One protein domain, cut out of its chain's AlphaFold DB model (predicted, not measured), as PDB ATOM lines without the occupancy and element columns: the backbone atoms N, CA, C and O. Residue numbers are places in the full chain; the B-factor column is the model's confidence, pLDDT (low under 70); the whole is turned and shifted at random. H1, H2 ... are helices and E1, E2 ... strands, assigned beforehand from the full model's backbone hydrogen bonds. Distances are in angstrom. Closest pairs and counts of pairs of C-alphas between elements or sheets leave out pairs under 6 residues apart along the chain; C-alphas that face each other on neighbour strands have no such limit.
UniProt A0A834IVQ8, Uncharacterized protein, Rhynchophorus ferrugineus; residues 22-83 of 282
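What this domain is: This is residues 22 to 83 of the 282 residues of an uncharacterized protein of Rhynchophorus ferrugineus (UniProt A0A834IVQ8). There is little regular structure: a short ribbon of two strands, E1 and E2, with the one helix, H1, beside it, and a long loop, residues 39 to 78, that swings away from the ribbon and folds back to it. The printed part has 62 residues, 19 of them in named elements, in the order H1, E1, E2. The class is mixed, the sheet antiparallel. The whole is compact, with a radius of gyration of the C-alphas of 11.4 A and spans of 32 by 24 by 24 A.

Where its parts are: H1, residues 22 to 32, begins at C-alpha 22 (199.900, 121.817, 170.883) and is 15.9 A long. E1 is residues 35 to 38. E2, residues 79 to 82, ends at C-alpha 82 (187.587, 122.629, 182.534).

How they stand to each other: The closest C-alphas of H1 and E1 are those of Glu 29 and Ser 35, 5.3 A. E1 and E2 form a hairpin, antiparallel at 136 degrees; N 35 and O 82 are within hydrogen-bond range at 2.9 A. In H1 every O i to N i+4 pair is within range.

The domain as a whole: The printed part has no cut. The link E1 to E2 is long, 40 residues. Residues 50 to 66 are among those under pLDDT 70.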
ATOM      1  N   SER A  22     201.224 122.425 171.091       55.16
ATOM      2  CA  SER A  22     199.900 121.817 170.883       55.16
ATOM      3  C   SER A  22     199.693 120.494 171.621       55.16
ATOM      4  O   SER A  22     198.564 120.149 171.967       55.16
ATOM      5  N   ASP A  23     200.770 119.747 171.841       60.97
ATOM      6  CA  ASP A  23     200.728 118.346 172.252       60.97
ATOM      7  C   ASP A  23     200.589 118.235 173.779       60.97
ATOM      8  O   ASP A  23     199.950 117.309 174.280       60.97
ATOM      9  N   VAL A  24     201.111 119.225 174.516       69.75
ATOM     10  CA  VAL A  24     200.994 119.336 175.981       69.75
ATOM     11  C   VAL A  24     199.542 119.584 176.390       69.75
ATOM     12  O   VAL A  24     198.992 118.847 177.209       69.75
ATOM     13  N   ASN A  25     198.880 120.564 175.763       75.88
ATOM     14  CA  ASN A  25     197.462 120.828 176.008       75.88
ATOM     15  C   ASN A  25     196.585 119.654 175.575       75.88
ATOM     16  O   ASN A  25     195.682 119.281 176.314       75.88
ATOM     17  N   LEU A  26     196.870 119.020 174.435       75.06
ATOM     18  CA  LEU A  26     196.121 117.842 173.995       75.06
ATOM     19  C   LEU A  26     196.230 116.683 175.003       75.06
ATOM     20  O   LEU A  26     195.229 116.032 175.297       75.06
ATOM     21  N   PHE A  27     197.415 116.452 175.578       75.50
ATOM     22  CA  PHE A  27     197.595 115.466 176.643       75.50
ATOM     23  C   PHE A  27     196.817 115.841 177.916       75.50
ATOM     24  O   PHE A  27     196.153 114.981 178.492       75.50
ATOM     25  N   LEU A  28     196.835 117.116 178.327       77.06
ATOM     26  CA  LEU A  28     196.058 117.615 179.471       77.06
ATOM     27  C   LEU A  28     194.540 117.465 179.261       77.06
ATOM     28  O   LEU A  28     193.859 116.984 180.170       77.06
ATOM     29  N   GLU A  29     194.027 117.820 178.077       79.44
ATOM     30  CA  GLU A  29     192.615 117.680 177.687       79.44
ATOM     31  C   GLU A  29     192.153 116.217 177.758       79.44
ATOM     32  O   GLU A  29     191.118 115.920 178.359       79.44
ATOM     33  N   ILE A  30     192.949 115.294 177.204       75.69
ATOM     34  CA  ILE A  30     192.648 113.855 177.195       75.69
ATOM     35  C   ILE A  30     192.736 113.263 178.608       75.69
ATOM     36  O   ILE A  30     191.798 112.600 179.051       75.69
ATOM     37  N   ALA A  31     193.827 113.517 179.338       78.44
ATOM     38  CA  ALA A  31     194.073 112.914 180.650       78.44
ATOM     39  C   ALA A  31     193.042 113.333 181.713       78.44
ATOM     40  O   ALA A  31     192.743 112.555 182.616       78.44
ATOM     41  N   ASN A  32     192.479 114.542 181.602       77.25
ATOM     42  CA  ASN A  32     191.526 115.085 182.576       77.25
ATOM     43  C   ASN A  32     190.070 115.113 182.075       77.25
ATOM     44  O   ASN A  32     189.172 115.474 182.844       77.25
ATOM     45  N   SER A  33     189.820 114.712 180.820       82.44
ATOM     46  CA  SER A  33     188.514 114.817 180.142       82.44
ATOM     47  C   SER A  33     187.948 116.243 180.215       82.44
ATOM     48  O   SER A  33     186.888 116.488 180.792       82.44
ATOM     49  N   CYS A  34     188.707 117.203 179.686       85.69
ATOM     50  CA  CYS A  34     188.418 118.637 179.753       85.69
ATOM     51  C   CYS A  34     188.721 119.344 178.420       85.69
ATOM     52  O   CYS A  34     189.187 118.729 177.462       85.69
ATOM     53  N   SER A  35     188.472 120.651 178.350       87.94
ATOM     54  CA  SER A  35     189.033 121.523 177.311       87.94
ATOM     55  C   SER A  35     189.727 122.722 177.951       87.94
ATOM     56  O   SER A  35     189.281 123.216 178.989       87.94
ATOM     57  N   CYS A  36     190.825 123.170 177.348       85.31
ATOM     58  CA  CYS A  36     191.569 124.342 177.798       85.31
ATOM     59  C   CYS A  36     190.843 125.620 177.359       85.31
ATOM     60  O   CYS A  36     190.911 126.015 176.196       85.31
ATOM     61  N   VAL A  37     190.152 126.270 178.294       84.31
ATOM     62  CA  VAL A  37     189.401 127.517 178.068       84.31
ATOM     63  C   VAL A  37     190.045 128.676 178.826       84.31
ATOM     64  O   VAL A  37     190.868 128.451 179.715       84.31
ATOM     65  N   TYR A  38     189.697 129.923 178.496       80.06
ATOM     66  CA  TYR A  38     190.144 131.059 179.310       80.06
ATOM     67  C   TYR A  38     189.583 130.948 180.732       80.06
ATOM     68  O   TYR A  38     188.461 130.477 180.913       80.06
ATOM     69  N   TYR A  39     190.324 131.428 181.735       76.44
ATOM     70  CA  TYR A  39     189.921 131.300 183.145       76.44
ATOM     71  C   TYR A  39     188.509 131.836 183.451       76.44
ATOM     72  O   TYR A  39     187.772 131.216 184.206       76.44
ATOM     73  N   TYR A  40     188.091 132.923 182.797       73.94
ATOM     74  CA  TYR A  40     186.758 133.520 182.943       73.94
ATOM     75  C   TYR A  40     185.630 132.750 182.224       73.94
ATOM     76  O   TYR A  40     184.470 133.142 182.294       73.94
ATOM     77  N   GLN A  41     185.943 131.686 181.482       76.38
ATOM     78  CA  GLN A  41     184.963 130.809 180.822       76.38
ATOM     79  C   GLN A  41     184.706 129.527 181.621       76.38
ATOM     80  O   GLN A  41     184.113 128.584 181.093       76.38
ATOM     81  N   CYS A  42     185.176 129.464 182.865       80.31
ATOM     82  CA  CYS A  42     185.055 128.293 183.706       80.31
ATOM     83  C   CYS A  42     184.719 128.666 185.150       80.31
ATOM     84  O   CYS A  42     185.313 129.572 185.724       80.31
ATOM     85  N   GLU A  43     183.775 127.931 185.729       77.88
ATOM     86  CA  GLU A  43     183.294 128.097 187.098       77.88
ATOM     87  C   GLU A  43     183.170 126.708 187.740       77.88
ATOM     88  O   GLU A  43     182.697 125.767 187.095       77.88
ATOM     89  N   ALA A  44     183.666 126.541 188.972       73.81
ATOM     90  CA  ALA A  44     183.714 125.258 189.688       73.81
ATOM     91  C   ALA A  44     184.330 124.081 188.882       73.81
ATOM     92  O   ALA A  44     183.977 122.913 189.070       73.81
ATOM     93  N   GLY A  45     185.249 124.374 187.950       74.94
ATOM     94  CA  GLY A  45     185.881 123.385 187.066       74.94
ATOM     95  C   GLY A  45     185.056 122.958 185.841       74.94
ATOM     96  O   GLY A  45     185.465 122.029 185.138       74.94
ATOM     97  N   TYR A  46     183.930 123.620 185.554       81.44
ATOM     98  CA  TYR A  46     183.084 123.372 184.382       81.44
ATOM     99  C   TYR A  46     183.056 124.568 183.427       81.44
ATOM    100  O   TYR A  46     183.082 125.720 183.848       81.44
ATOM    101  N   ILE A  47     182.983 124.292 182.125       81.44
ATOM    102  CA  ILE A  47     182.907 125.314 181.077       81.44
ATOM    103  C   ILE A  47     181.533 125.990 181.113       81.44
ATOM    104  O   ILE A  47     180.494 125.335 180.983       81.44
ATOM    105  N   ILE A  48     181.545 127.315 181.211       74.19
ATOM    106  CA  ILE A  48     180.371 128.181 181.121       74.19
ATOM    107  C   ILE A  48     179.861 128.156 179.672       74.19
ATOM    108  O   ILE A  48     180.442 128.772 178.779       74.19
ATOM    109  N   THR A  49     178.761 127.442 179.420       74.19
ATOM    110  CA  THR A  49     178.161 127.314 178.073       74.19
ATOM    111  C   THR A  49     177.010 128.291 177.814       74.19
ATOM    112  O   THR A  49     176.659 128.553 176.662       74.19
ATOM    113  N   ASP A  50     176.416 128.860 178.864       66.56
ATOM    114  CA  ASP A  50     175.289 129.793 178.770       66.56
ATOM    115  C   ASP A  50     175.712 131.276 178.740       66.56
ATOM    116  O   ASP A  50     174.962 132.114 178.239       66.56
ATOM    117  N   GLY A  51     176.931 131.579 179.190       57.34
ATOM    118  CA  GLY A  51     177.510 132.919 179.267       57.34
ATOM    119  C   GLY A  51     177.263 133.659 180.587       57.34
ATOM    120  O   GLY A  51     177.684 134.810 180.707       57.34
ATOM    121  N   ARG A  52     176.604 133.044 181.575       53.78
ATOM    122  CA  ARG A  52     176.463 133.631 182.919       53.78
ATOM    123  C   ARG A  52     177.806 133.557 183.656       53.78
ATOM    124  O   ARG A  52     178.644 132.738 183.314       53.78
ATOM    125  N   ASN A  53     178.052 134.451 184.611       50.00
ATOM    126  CA  ASN A  53     179.286 134.500 185.421       50.00
ATOM    127  C   ASN A  53     180.631 134.687 184.671       50.00
ATOM    128  O   ASN A  53     181.676 134.684 185.313       50.00
ATOM    129  N   ILE A  54     180.632 134.997 183.361       58.47
ATOM    130  CA  ILE A  54     181.845 135.408 182.608       58.47
ATOM    131  C   ILE A  54     182.551 136.625 183.245       58.47
ATOM    132  O   ILE A  54     183.759 136.799 183.101       58.47
ATOM    133  N   PHE A  55     181.807 137.449 183.985       50.84
ATOM    134  CA  PHE A  55     182.370 138.347 184.987       50.84
ATOM    135  C   PHE A  55     181.791 137.995 186.350       50.84
ATOM    136  O   PHE A  55     180.638 138.319 186.639       50.84
ATOM    137  N   ASN A  56     182.606 137.373 187.192       42.91
ATOM    138  CA  ASN A  56     182.353 137.274 188.617       42.91
ATOM    139  C   ASN A  56     183.555 137.878 189.351       42.91
ATOM    140  O   ASN A  56     184.640 137.304 189.365       42.91
ATOM    141  N   GLU A  57     183.368 139.059 189.939       46.53
ATOM    142  CA  GLU A  57     184.408 139.751 190.715       46.53
ATOM    143  C   GLU A  57     184.730 139.012 192.030       46.53
ATOM    144  O   GLU A  57     185.790 139.204 192.621       46.53
ATOM    145  N   ARG A  58     183.876 138.057 192.432       44.28
ATOM    146  CA  ARG A  58     184.152 137.074 193.490       44.28
ATOM    147  C   ARG A  58     184.892 135.846 192.950       44.28
ATOM    148  O   ARG A  58     184.511 134.712 193.219       44.28
ATOM    149  N   ALA A  59     185.983 136.073 192.221       46.22
ATOM    150  CA  ALA A  59     186.968 135.040 191.907       46.22
ATOM    151  C   ALA A  59     187.832 134.742 193.152       46.22
ATOM    152  O   ALA A  59     189.021 135.061 193.204       46.22
ATOM    153  N   GLY A  60     187.207 134.173 194.184       44.72
ATOM    154  CA  GLY A  60     187.829 133.849 195.462       44.72
ATOM    155  C   GLY A  60     187.134 132.663 196.125       44.72
ATOM    156  O   GLY A  60     185.935 132.721 196.368       44.72
ATOM    157  N   GLU A  61     187.927 131.630 196.427       47.91
ATOM    158  CA  GLU A  61     187.550 130.399 197.144       47.91
ATOM    159  C   GLU A  61     186.646 129.405 196.382       47.91
ATOM    160  O   GLU A  61     185.507 129.139 196.754       47.91
ATOM    161  N   ASP A  62     187.225 128.737 195.373       50.59
ATOM    162  CA  ASP A  62     186.797 127.376 195.007       50.59
ATOM    163  C   ASP A  62     187.156 126.404 196.152       50.59
ATOM    164  O   ASP A  62     188.332 126.236 196.505       50.59
ATOM    165  N   GLU A  63     186.160 125.709 196.708       47.16
ATOM    166  CA  GLU A  63     186.374 124.695 197.744       47.16
ATOM    167  C   GLU A  63     187.121 123.458 197.192       47.16
ATOM    168  O   GLU A  63     186.554 122.524 196.623       47.16
ATOM    169  N   GLY A  64     188.434 123.410 197.429       50.72
ATOM    170  CA  GLY A  64     189.181 122.152 197.547       50.72
ATOM    171  C   GLY A  64     189.797 121.549 196.277       50.72
ATOM    172  O   GLY A  64     190.455 120.511 196.383       50.72
ATOM    173  N   LYS A  65     189.675 122.168 195.095       56.94
ATOM    174  CA  LYS A  65     190.391 121.726 193.878       56.94
ATOM    175  C   LYS A  65     191.238 122.848 193.286       56.94
ATOM    176  O   LYS A  65     190.721 123.855 192.825       56.94
ATOM    177  N   LYS A  66     192.562 122.649 193.259       64.44
ATOM    178  CA  LYS A  66     193.475 123.560 192.553       64.44
ATOM    179  C   LYS A  66     193.197 123.491 191.042       64.44
ATOM    180  O   LYS A  66     193.119 122.375 190.525       64.44
ATOM    181  N   PRO A  67     193.077 124.629 190.335       71.25
ATOM    182  CA  PRO A  67     192.836 124.630 188.898       71.25
ATOM    183  C   PRO A  67     194.013 124.012 188.136       71.25
ATOM    184  O   PRO A  67     195.179 124.219 188.478       71.25
ATOM    185  N   ILE A  68     193.700 123.257 187.082       82.19
ATOM    186  CA  ILE A  68     194.695 122.692 186.166       82.19
ATOM    187  C   ILE A  68     194.994 123.747 185.105       82.19
ATOM    188  O   ILE A  68     194.143 124.050 184.270       82.19
ATOM    189  N   PHE A  69     196.196 124.315 185.143       85.75
ATOM    190  CA  PHE A  69     196.641 125.316 184.177       85.75
ATOM    191  C   PHE A  69     197.047 124.670 182.849       85.75
ATOM    192  O   PHE A  69     197.763 123.670 182.842       85.75
ATOM    193  N   CYS A  70     196.615 125.264 181.737       83.69
ATOM    194  CA  CYS A  70     197.038 124.866 180.395       83.69
ATOM    195  C   CYS A  70     198.201 125.735 179.897       83.69
ATOM    196  O   CYS A  70     198.345 126.895 180.301       83.69
ATOM    197  N   GLU A  71     199.012 125.190 178.990       81.31
ATOM    198  CA  GLU A  71     200.065 125.948 178.320       81.31
ATOM    199  C   GLU A  71     199.496 126.882 177.248       81.31
ATOM    200  O   GLU A  71     198.381 126.728 176.743       81.31
ATOM    201  N   GLY A  72     200.190 127.998 177.082       68.88
ATOM    202  CA  GLY A  72     199.567 129.186 177.641       68.88
ATOM    203  C   GLY A  72     199.381 130.381 176.726       68.88
ATOM    204  O   GLY A  72     199.954 130.534 175.649       68.88
ATOM    205  N   GLY A  73     198.615 131.310 177.277       66.94
ATOM    206  CA  GLY A  73     198.672 132.692 176.861       66.94
ATOM    207  C   GLY A  73     199.930 133.378 177.385       66.94
ATOM    208  O   GLY A  73     200.978 132.779 177.626       66.94
ATOM    209  N   LYS A  74     199.808 134.682 177.563       64.25
ATOM    210  CA  LYS A  74     200.883 135.599 177.917       64.25
ATOM    211  C   LYS A  74     201.299 135.502 179.391       64.25
ATOM    212  O   LYS A  74     202.379 135.976 179.740       64.25
ATOM    213  N   TYR A  75     200.460 134.920 180.248       70.06
ATOM    214  CA  TYR A  75     200.730 134.703 181.671       70.06
ATOM    215  C   TYR A  75     200.240 133.331 182.160       70.06
ATOM    216  O   TYR A  75     199.309 132.736 181.614       70.06
ATOM    217  N   GLN A  76     200.879 132.824 183.219       67.56
ATOM    218  CA  GLN A  76     200.473 131.584 183.877       67.56
ATOM    219  C   GLN A  76     199.047 131.737 184.426       67.56
ATOM    220  O   GLN A  76     198.741 132.723 185.093       67.56
ATOM    221  N   GLY A  77     198.174 130.775 184.125       69.88
ATOM    222  CA  GLY A  77     196.766 130.820 184.526       69.88
ATOM    223  C   GLY A  77     195.813 131.540 183.571       69.88
ATOM    224  O   GLY A  77     194.630 131.619 183.874       69.88
ATOM    225  N   GLU A  78     196.273 132.014 182.406       76.56
ATOM    226  CA  GLU A  78     195.369 132.576 181.387       76.56
ATOM    227  C   GLU A  78     194.363 131.537 180.856       76.56
ATOM    228  O   GLU A  78     193.196 131.867 180.632       76.56
ATOM    229  N   PHE A  79     194.803 130.277 180.735       82.12
ATOM    230  CA  PHE A  79     193.986 129.126 180.350       82.12
ATOM    231  C   PHE A  79     193.941 128.073 181.459       82.12
ATOM    232  O   PHE A  79     194.970 127.746 182.063       82.12
ATOM    233  N   ILE A  80     192.759 127.498 181.675       87.12
ATOM    234  CA  ILE A  80     192.519 126.393 182.606       87.12
ATOM    235  C   ILE A  80     191.712 125.275 181.942       87.12
ATOM    236  O   ILE A  80     190.859 125.503 181.085       87.12
ATOM    237  N   CYS A  81     192.016 124.045 182.340       84.69
ATOM    238  CA  CYS A  81     191.364 122.825 181.886       84.69
ATOM    239  C   CYS A  81     190.049 122.636 182.651       84.69
ATOM    240  O   CYS A  81     190.059 122.382 183.857       84.69
ATOM    241  N   CYS A  82     188.920 122.748 181.945       87.88
ATOM    242  CA  CYS A  82     187.587 122.629 182.534       87.88
ATOM    243  C   CYS A  82     186.683 121.662 181.769       87.88
ATOM    244  O   CYS A  82     186.819 121.462 180.561       87.88
ATOM    245  N   LYS A  83     185.775 121.003 182.492       86.88
ATOM    246  CA  LYS A  83     184.924 119.934 181.959       86.88
ATOM    247  C   LYS A  83     183.696 120.491 181.252       86.88
ATOM    248  O   LYS A  83     183.146 121.514 181.649       86.88
TER     249      LYS A  83